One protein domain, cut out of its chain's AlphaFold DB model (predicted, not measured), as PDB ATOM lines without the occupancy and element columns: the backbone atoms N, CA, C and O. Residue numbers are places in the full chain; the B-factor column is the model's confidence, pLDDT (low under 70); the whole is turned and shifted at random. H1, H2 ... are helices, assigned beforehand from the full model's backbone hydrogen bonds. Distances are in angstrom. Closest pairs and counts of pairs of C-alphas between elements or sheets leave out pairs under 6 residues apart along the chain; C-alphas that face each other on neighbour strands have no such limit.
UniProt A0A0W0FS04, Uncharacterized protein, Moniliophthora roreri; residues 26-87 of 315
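What this domain is: This is residues 26 to 87 of the 315 residues of an uncharacterized protein of Moniliophthora roreri (UniProt A0A0W0FS04). This domain has little regular structure: a long stretch of wound loops, residues 26 to 56, lies mostly towards one end of the longest axis, and two short helices that touch, H1 and H2, follow it, with H2 towards the other end and the looping link of residues 64 to 76 between them along the chain. The 62 printed residues hold H1 then H2 and no named strand; the class is all helix, with only 14 residues in named elements. The whole is compact and rounded, with a radius of gyration of the C-alphas of 9.9 A and spans of 27 by 21 by 17 A.

Where its parts are: The printed part begins at Ala 26, C-alpha (-33.599, -19.297, -3.140). H1, residues 57 to 63, is 10.1 A long. H2, residues 77 to 83, is 9.8 A long and ends at C-alpha 83 (-29.629, -38.351, 14.164).

How they stand to each other: H1 and H2 touch, the closest C-alphas being those of Ala 57 and Ala 79, 4.7 A apart. Their lines are only just about perpendicular, at 71 degrees. In both helices every O i to N i+4 pair is within hydrogen-bond range.

The domain as a whole: The C-alphas farthest apart, of Ala 26 and Glu 85, are 27.2 A apart. The printed part has no cut. H1 to H2 is a long link of 13 residues. The pLDDT is under 70 at residues 26, 84, 86 and 87.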
ATOM      1  N   ALA A  26     -33.929 -19.760  -4.484       62.53
ATOM      2  CA  ALA A  26     -33.599 -19.297  -3.140       62.53
ATOM      3  C   ALA A  26     -33.035 -20.449  -2.274       62.53
ATOM      4  O   ALA A  26     -33.455 -21.598  -2.463       62.53
ATOM      5  N   PRO A  27     -32.120 -20.172  -1.324       70.12
ATOM      6  CA  PRO A  27     -31.582 -21.193  -0.427       70.12
ATOM      7  C   PRO A  27     -32.694 -22.041   0.209       70.12
ATOM      8  O   PRO A  27     -33.720 -21.515   0.638       70.12
ATOM      9  N   GLY A  28     -32.492 -23.356   0.252       74.00
ATOM     10  CA  GLY A  28     -33.380 -24.319   0.896       74.00
ATOM     11  C   GLY A  28     -34.608 -24.723   0.079       74.00
ATOM     12  O   GLY A  28     -35.515 -25.333   0.639       74.00
ATOM     13  N   THR A  29     -34.675 -24.394  -1.214       80.38
ATOM     14  CA  THR A  29     -35.858 -24.687  -2.049       80.38
ATOM     15  C   THR A  29     -35.674 -25.850  -3.023       80.38
ATOM     16  O   THR A  29     -36.665 -26.334  -3.571       80.38
ATOM     17  N   GLN A  30     -34.449 -26.351  -3.221       82.12
ATOM     18  CA  GLN A  30     -34.218 -27.490  -4.113       82.12
ATOM     19  C   GLN A  30     -34.728 -28.799  -3.495       82.12
ATOM     20  O   GLN A  30     -34.398 -29.145  -2.354       82.12
ATOM     21  N   PHE A  31     -35.513 -29.549  -4.273       85.94
ATOM     22  CA  PHE A  31     -36.019 -30.873  -3.904       85.94
ATOM     23  C   PHE A  31     -34.967 -31.969  -4.122       85.94
ATOM     24  O   PHE A  31     -33.978 -31.780  -4.829       85.94
ATOM     25  N   ILE A  32     -35.205 -33.149  -3.542       89.38
ATOM     26  CA  ILE A  32     -34.362 -34.336  -3.739       89.38
ATOM     27  C   ILE A  32     -34.174 -34.605  -5.240       89.38
ATOM     28  O   ILE A  32     -35.135 -34.573  -6.002       89.38
ATOM     29  N   THR A  33     -32.938 -34.895  -5.645       87.69
ATOM     30  CA  THR A  33     -32.410 -35.042  -7.015       87.69
ATOM     31  C   THR A  33     -32.201 -33.759  -7.826       87.69
ATOM     32  O   THR A  33     -31.567 -33.834  -8.881       87.69
ATOM     33  N   GLY A  34     -32.651 -32.599  -7.335       88.50
ATOM     34  CA  GLY A  34     -32.368 -31.300  -7.948       88.50
ATOM     35  C   GLY A  34     -30.879 -30.933  -7.870       88.50
ATOM     36  O   GLY A  34     -30.201 -31.390  -6.949       88.50
ATOM     37  N   PRO A  35     -30.342 -30.152  -8.822       90.19
ATOM     38  CA  PRO A  35     -28.950 -29.719  -8.788       90.19
ATOM     39  C   PRO A  35     -28.706 -28.743  -7.632       90.19
ATOM     40  O   PRO A  35     -29.581 -27.958  -7.268       90.19
ATOM     41  N   CYS A  36     -27.501 -28.764  -7.081       89.50
ATOM     42  CA  CYS A  36     -27.094 -27.874  -6.002       89.50
ATOM     43  C   CYS A  36     -25.605 -27.551  -6.094       89.50
ATOM     44  O   CYS A  36     -24.817 -28.328  -6.631       89.50
ATOM     45  N   GLN A  37     -25.232 -26.389  -5.564       87.44
ATOM     46  CA  GLN A  37     -23.845 -25.934  -5.490       87.44
ATOM     47  C   GLN A  37     -23.325 -25.944  -4.050       87.44
ATOM     48  O   GLN A  37     -22.123 -25.883  -3.830       87.44
ATOM     49  N   SER A  38     -24.231 -25.976  -3.073       88.62
ATOM     50  CA  SER A  38     -23.929 -26.058  -1.649       88.62
ATOM     51  C   SER A  38     -25.089 -26.702  -0.890       88.62
ATOM     52  O   SER A  38     -26.227 -26.718  -1.367       88.62
ATOM     53  N   ASP A  39     -24.822 -27.178   0.326       83.94
ATOM     54  CA  ASP A  39     -25.827 -27.772   1.221       83.94
ATOM     55  C   ASP A  39     -27.027 -26.848   1.479       83.94
ATOM     56  O   ASP A  39     -28.159 -27.313   1.628       83.94
ATOM     57  N   ALA A  40     -26.793 -25.532   1.468       86.19
ATOM     58  CA  ALA A  40     -27.814 -24.515   1.683       86.19
ATOM     59  C   ALA A  40     -28.814 -24.384   0.526       86.19
ATOM     60  O   ALA A  40     -29.869 -23.797   0.727       86.19
ATOM     61  N   ASP A  41     -28.526 -24.910  -0.668       87.12
ATOM     62  CA  ASP A  41     -29.464 -24.852  -1.797       87.12
ATOM     63  C   ASP A  41     -30.607 -25.876  -1.626       87.12
ATOM     64  O   ASP A  41     -31.723 -25.668  -2.108       87.12
ATOM     65  N   CYS A  42     -30.354 -26.958  -0.882       89.88
ATOM     66  CA  CYS A  42     -31.254 -28.094  -0.719       89.88
ATOM     67  C   CYS A  42     -32.205 -27.935   0.466       89.88
ATOM     68  O   CYS A  42     -31.775 -27.655   1.583       89.88
ATOM     69  N   ALA A  43     -33.487 -28.254   0.271       84.50
ATOM     70  CA  ALA A  43     -34.454 -28.346   1.371       84.50
ATOM     71  C   ALA A  43     -34.050 -29.406   2.415       84.50
ATOM     72  O   ALA A  43     -34.341 -29.275   3.601       84.50
ATOM     73  N   SER A  44     -33.334 -30.449   1.979       83.69
ATOM     74  CA  SER A  44     -32.751 -31.476   2.848       83.69
ATOM     75  C   SER A  44     -31.505 -31.013   3.614       83.69
ATOM     76  O   SER A  44     -31.026 -31.750   4.475       83.69
ATOM     77  N   GLY A  45     -30.963 -29.832   3.294       88.00
ATOM     78  CA  GLY A  45     -29.712 -29.318   3.849       88.00
ATOM     79  C   GLY A  45     -28.473 -30.119   3.448       88.00
ATOM     80  O   GLY A  45     -27.485 -30.078   4.172       88.00
ATOM     81  N   CYS A  46     -28.537 -30.908   2.370       93.56
ATOM     82  CA  CYS A  46     -27.436 -31.756   1.925       93.56
ATOM     83  C   CYS A  46     -27.353 -31.808   0.400       93.56
ATOM     84  O   CYS A  46     -28.250 -32.338  -0.269       93.56
ATOM     85  N   CYS A  47     -26.249 -31.290  -0.121       94.19
ATOM     86  CA  CYS A  47     -25.855 -31.388  -1.509       94.19
ATOM     87  C   CYS A  47     -24.817 -32.504  -1.654       94.19
ATOM     88  O   CYS A  47     -23.726 -32.408  -1.092       94.19
ATOM     89  N   GLY A  48     -25.171 -33.575  -2.370       93.81
ATOM     90  CA  GLY A  48     -24.361 -34.790  -2.459       93.81
ATOM     91  C   GLY A  48     -22.947 -34.505  -2.961       93.81
ATOM     92  O   GLY A  48     -22.777 -33.986  -4.066       93.81
ATOM     93  N   PHE A  49     -21.946 -34.875  -2.161       92.94
ATOM     94  CA  PHE A  49     -20.544 -34.498  -2.353       92.94
ATOM     95  C   PHE A  49     -19.997 -34.877  -3.734       92.94
ATOM     96  O   PHE A  49     -19.341 -34.067  -4.383       92.94
ATOM     97  N   ASN A  50     -20.308 -36.081  -4.218       88.56
ATOM     98  CA  ASN A  50     -19.842 -36.558  -5.524       88.56
ATOM     99  C   ASN A  50     -20.769 -36.192  -6.694       88.56
ATOM    100  O   ASN A  50     -20.349 -36.246  -7.849       88.56
ATOM    101  N   THR A  51     -22.042 -35.879  -6.432       91.31
ATOM    102  CA  THR A  51     -23.072 -35.814  -7.485       91.31
ATOM    103  C   THR A  51     -23.601 -34.415  -7.764       91.31
ATOM    104  O   THR A  51     -24.201 -34.215  -8.821       91.31
ATOM    105  N   GLY A  52     -23.416 -33.459  -6.848       90.56
ATOM    106  CA  GLY A  52     -23.955 -32.101  -6.983       90.56
ATOM    107  C   GLY A  52     -25.477 -32.076  -7.045       90.56
ATOM    108  O   GLY A  52     -26.068 -31.210  -7.690       90.56
ATOM    109  N   LYS A  53     -26.123 -33.072  -6.427       93.56
ATOM    110  CA  LYS A  53     -27.578 -33.205  -6.366       93.56
ATOM    111  C   LYS A  53     -28.056 -33.251  -4.926       93.56
ATOM    112  O   LYS A  53     -27.446 -33.897  -4.077       93.56
ATOM    113  N   CYS A  54     -29.188 -32.615  -4.662       92.50
ATOM    114  CA  CYS A  54     -29.825 -32.657  -3.361       92.50
ATOM    115  C   CYS A  54     -30.245 -34.083  -3.021       92.50
ATOM    116  O   CYS A  54     -30.906 -34.763  -3.807       92.50
ATOM    117  N   ALA A  55     -29.897 -34.537  -1.829       90.31
ATOM    118  CA  ALA A  55     -30.254 -35.861  -1.344       90.31
ATOM    119  C   ALA A  55     -30.639 -35.793   0.133       90.31
ATOM    120  O   ALA A  55     -30.323 -34.835   0.838       90.31
ATOM    121  N   GLY A  56     -31.372 -36.801   0.612       87.38
ATOM    122  CA  GLY A  56     -31.577 -36.962   2.047       87.38
ATOM    123  C   GLY A  56     -30.223 -37.251   2.685       87.38
ATOM    124  O   GLY A  56     -29.480 -38.063   2.145       87.38
ATOM    125  N   ALA A  57     -29.892 -36.610   3.806       85.69
ATOM    126  CA  ALA A  57     -28.518 -36.626   4.308       85.69
ATOM    127  C   ALA A  57     -27.964 -38.043   4.562       85.69
ATOM    128  O   ALA A  57     -26.808 -38.301   4.264       85.69
ATOM    129  N   ILE A  58     -28.792 -38.992   5.015       84.88
ATOM    130  CA  ILE A  58     -28.383 -40.402   5.175       84.88
ATOM    131  C   ILE A  58     -28.091 -41.068   3.822       84.88
ATOM    132  O   ILE A  58     -27.061 -41.710   3.655       84.88
ATOM    133  N   VAL A  59     -28.957 -40.847   2.831       84.62
ATOM    134  CA  VAL A  59     -28.791 -41.385   1.470       84.62
ATOM    135  C   VAL A  59     -27.553 -40.792   0.792       84.62
ATOM    136  O   VAL A  59     -26.845 -41.493   0.075       84.62
ATOM    137  N   ALA A  60     -27.266 -39.513   1.042       85.06
ATOM    138  CA  ALA A  60     -26.070 -38.849   0.540       85.06
ATOM    139  C   ALA A  60     -24.787 -39.444   1.139       85.06
ATOM    140  O   ALA A  60     -23.811 -39.604   0.414       85.06
ATOM    141  N   LEU A  61     -24.783 -39.822   2.426       84.38
ATOM    142  CA  LEU A  61     -23.648 -40.541   3.019       84.38
ATOM    143  C   LEU A  61     -23.411 -41.894   2.345       84.38
ATOM    144  O   LEU A  61     -22.270 -42.228   2.044       84.38
ATOM    145  N   GLU A  62     -24.473 -42.664   2.118       84.25
ATOM    146  CA  GLU A  62     -24.363 -44.027   1.586       84.25
ATOM    147  C   GLU A  62     -23.988 -44.052   0.100       84.25
ATOM    148  O   GLU A  62     -23.189 -44.887  -0.322       84.25
ATOM    149  N   ARG A  63     -24.558 -43.146  -0.703       84.50
ATOM    150  CA  ARG A  63     -24.414 -43.162  -2.167       84.50
ATOM    151  C   ARG A  63     -23.469 -42.093  -2.701       84.50
ATOM    152  O   ARG A  63     -22.748 -42.341  -3.662       84.50
ATOM    153  N   ASP A  64     -23.497 -40.905  -2.110       83.50
ATOM    154  CA  ASP A  64     -22.863 -39.708  -2.671       83.50
ATOM    155  C   ASP A  64     -21.587 -39.306  -1.910       83.50
ATOM    156  O   ASP A  64     -20.960 -38.314  -2.272       83.50
ATOM    157  N   GLY A  65     -21.159 -40.097  -0.916       83.94
ATOM    158  CA  GLY A  65     -19.951 -39.878  -0.111       83.94
ATOM    159  C   GLY A  65     -20.100 -38.840   1.006       83.94
ATOM    160  O   GLY A  65     -19.107 -38.504   1.642       83.94
ATOM    161  N   GLY A  66     -21.315 -38.340   1.251       89.38
ATOM    162  CA  GLY A  66     -21.619 -37.277   2.213       89.38
ATOM    163  C   GLY A  66     -22.234 -36.034   1.564       89.38
ATOM    164  O   GLY A  66     -22.615 -36.041   0.393       89.38
ATOM    165  N   CYS A  67     -22.358 -34.974   2.355       91.75
ATOM    166  CA  CYS A  67     -22.800 -33.636   1.954       91.75
ATOM    167  C   CYS A  67     -21.583 -32.724   1.689       91.75
ATOM    168  O   CYS A  67     -20.455 -33.110   2.001       91.75
ATOM    169  N   GLY A  68     -21.789 -31.524   1.145       90.00
ATOM    170  CA  GLY A  68     -20.708 -30.561   0.888       90.00
ATOM    171  C   GLY A  68     -20.145 -30.585  -0.535       90.00
ATOM    172  O   GLY A  68     -18.932 -30.564  -0.732       90.00
ATOM    173  N   PHE A  69     -20.998 -30.670  -1.562       89.88
ATOM    174  CA  PHE A  69     -20.546 -30.540  -2.955       89.88
ATOM    175  C   PHE A  69     -19.717 -29.263  -3.176       89.88
ATOM    176  O   PHE A  69     -20.156 -28.166  -2.838       89.88
ATOM    177  N   GLY A  70     -18.535 -29.411  -3.779       79.06
ATOM    178  CA  GLY A  70     -17.598 -28.309  -4.019       79.06
ATOM    179  C   GLY A  70     -16.641 -28.010  -2.858       79.06
ATOM    180  O   GLY A  70     -15.700 -27.240  -3.055       79.06
ATOM    181  N   ASP A  71     -16.825 -28.635  -1.691       83.19
ATOM    182  CA  ASP A  71     -15.875 -28.553  -0.583       83.19
ATOM    183  C   ASP A  71     -14.666 -29.473  -0.807       83.19
ATOM    184  O   ASP A  71     -14.706 -30.446  -1.561       83.19
ATOM    185  N   ALA A  72     -13.558 -29.189  -0.115       80.31
ATOM    186  CA  ALA A  72     -12.351 -30.012  -0.199       80.31
ATOM    187  C   ALA A  72     -12.539 -31.421   0.395       80.31
ATOM    188  O   ALA A  72     -11.766 -32.321   0.070       80.31
ATOM    189  N   GLN A  73     -13.520 -31.603   1.284       82.75
ATOM    190  CA  GLN A  73     -13.848 -32.859   1.961       82.75
ATOM    191  C   GLN A  73     -15.364 -32.955   2.188       82.75
ATOM    192  O   GLN A  73     -15.981 -31.928   2.487       82.75
ATOM    193  N   PRO A  74     -15.958 -34.160   2.106       88.69
ATOM    194  CA  PRO A  74     -17.362 -34.351   2.436       88.69
ATOM    195  C   PRO A  74     -17.615 -34.126   3.926       88.69
ATOM    196  O   PRO A  74     -16.752 -34.376   4.770       88.69
ATOM    197  N   ASN A  75     -18.834 -33.712   4.260       83.00
ATOM    198  CA  ASN A  75     -19.304 -33.586   5.633       83.00
ATOM    199  C   ASN A  75     -20.557 -34.446   5.873       83.00
ATOM    200  O   ASN A  75     -21.271 -34.814   4.941       83.00
ATOM    201  N   ASP A  76     -20.847 -34.768   7.133       87.19
ATOM    202  CA  ASP A  76     -22.059 -35.492   7.528       87.19
ATOM    203  C   ASP A  76     -22.983 -34.656   8.426       87.19
ATOM    204  O   ASP A  76     -23.913 -35.187   9.032       87.19
ATOM    205  N   ASN A  77     -22.780 -33.336   8.490       81.31
ATOM    206  CA  ASN A  77     -23.450 -32.444   9.439       81.31
ATOM    207  C   ASN A  77     -24.980 -32.534   9.362       81.31
ATOM    208  O   ASN A  77     -25.659 -32.598  10.389       81.31
ATOM    209  N   ALA A  78     -25.530 -32.589   8.147       80.12
ATOM    210  CA  ALA A  78     -26.967 -32.741   7.937       80.12
ATOM    211  C   ALA A  78     -27.486 -34.096   8.454       80.12
ATOM    212  O   ALA A  78     -28.573 -34.181   9.023       80.12
ATOM    213  N   ALA A  79     -26.686 -35.155   8.328       81.56
ATOM    214  CA  ALA A  79     -27.027 -36.486   8.804       81.56
ATOM    215  C   ALA A  79     -26.908 -36.594  10.328       81.56
ATOM    216  O   ALA A  79     -27.790 -37.161  10.969       81.56
ATOM    217  N   ARG A  80     -25.882 -35.972  10.919       81.19
ATOM    218  CA  ARG A  80     -25.729 -35.828  12.372       81.19
ATOM    219  C   ARG A  80     -26.907 -35.076  12.977       81.19
ATOM    220  O   ARG A  80     -27.511 -35.559  13.930       81.19
ATOM    221  N   LYS A  81     -27.326 -33.972  12.350       76.75
ATOM    222  CA  LYS A  81     -28.518 -33.213  12.754       76.75
ATOM    223  C   LYS A  81     -29.788 -34.070  12.723       76.75
ATOM    224  O   LYS A  81     -30.571 -34.005  13.666       76.75
ATOM    225  N   LEU A  82     -29.980 -34.903  11.695       77.75
ATOM    226  CA  LEU A  82     -31.113 -35.841  11.630       77.75
ATOM    227  C   LEU A  82     -31.048 -36.933  12.708       77.75
ATOM    228  O   LEU A  82     -32.086 -37.341  13.223       77.75
ATOM    229  N   ARG A  83     -29.844 -37.383  13.077       80.69
ATOM    230  CA  ARG A  83     -29.629 -38.351  14.164       80.69
ATOM    231  C   ARG A  83     -29.663 -37.721  15.564       80.69
ATOM    232  O   ARG A  83     -29.670 -38.449  16.552       80.69
ATOM    233  N   GLY A  84     -29.742 -36.390  15.664       68.62
ATOM    234  CA  GLY A  84     -29.694 -35.657  16.934       68.62
ATOM    235  C   GLY A  84     -28.298 -35.607  17.563       68.62
ATOM    236  O   GLY A  84     -28.170 -35.411  18.767       68.62
ATOM    237  N   GLU A  85     -27.256 -35.805  16.762       74.62
ATOM    238  CA  GLU A  85     -25.853 -35.718  17.161       74.62
ATOM    239  C   GLU A  85     -25.359 -34.261  17.039       74.62
ATOM    240  O   GLU A  85     -25.790 -33.520  16.153       74.62
ATOM    241  N   ALA A  86     -24.431 -33.841  17.908       57.06
ATOM    242  CA  ALA A  86     -23.759 -32.539  17.783       57.06
ATOM    243  C   ALA A  86     -22.996 -32.429  16.437       57.06
ATOM    244  O   ALA A  86     -22.660 -33.460  15.879       57.06
ATOM    245  N   PRO A  87     -22.682 -31.243  15.883       53.78
ATOM    246  CA  PRO A  87     -21.877 -31.119  14.654       53.78
ATOM    247  C   PRO A  87     -20.449 -31.675  14.809       53.78
ATOM    248  O   PRO A  87     -19.937 -31.776  15.927       53.78
TER     249      PRO A  87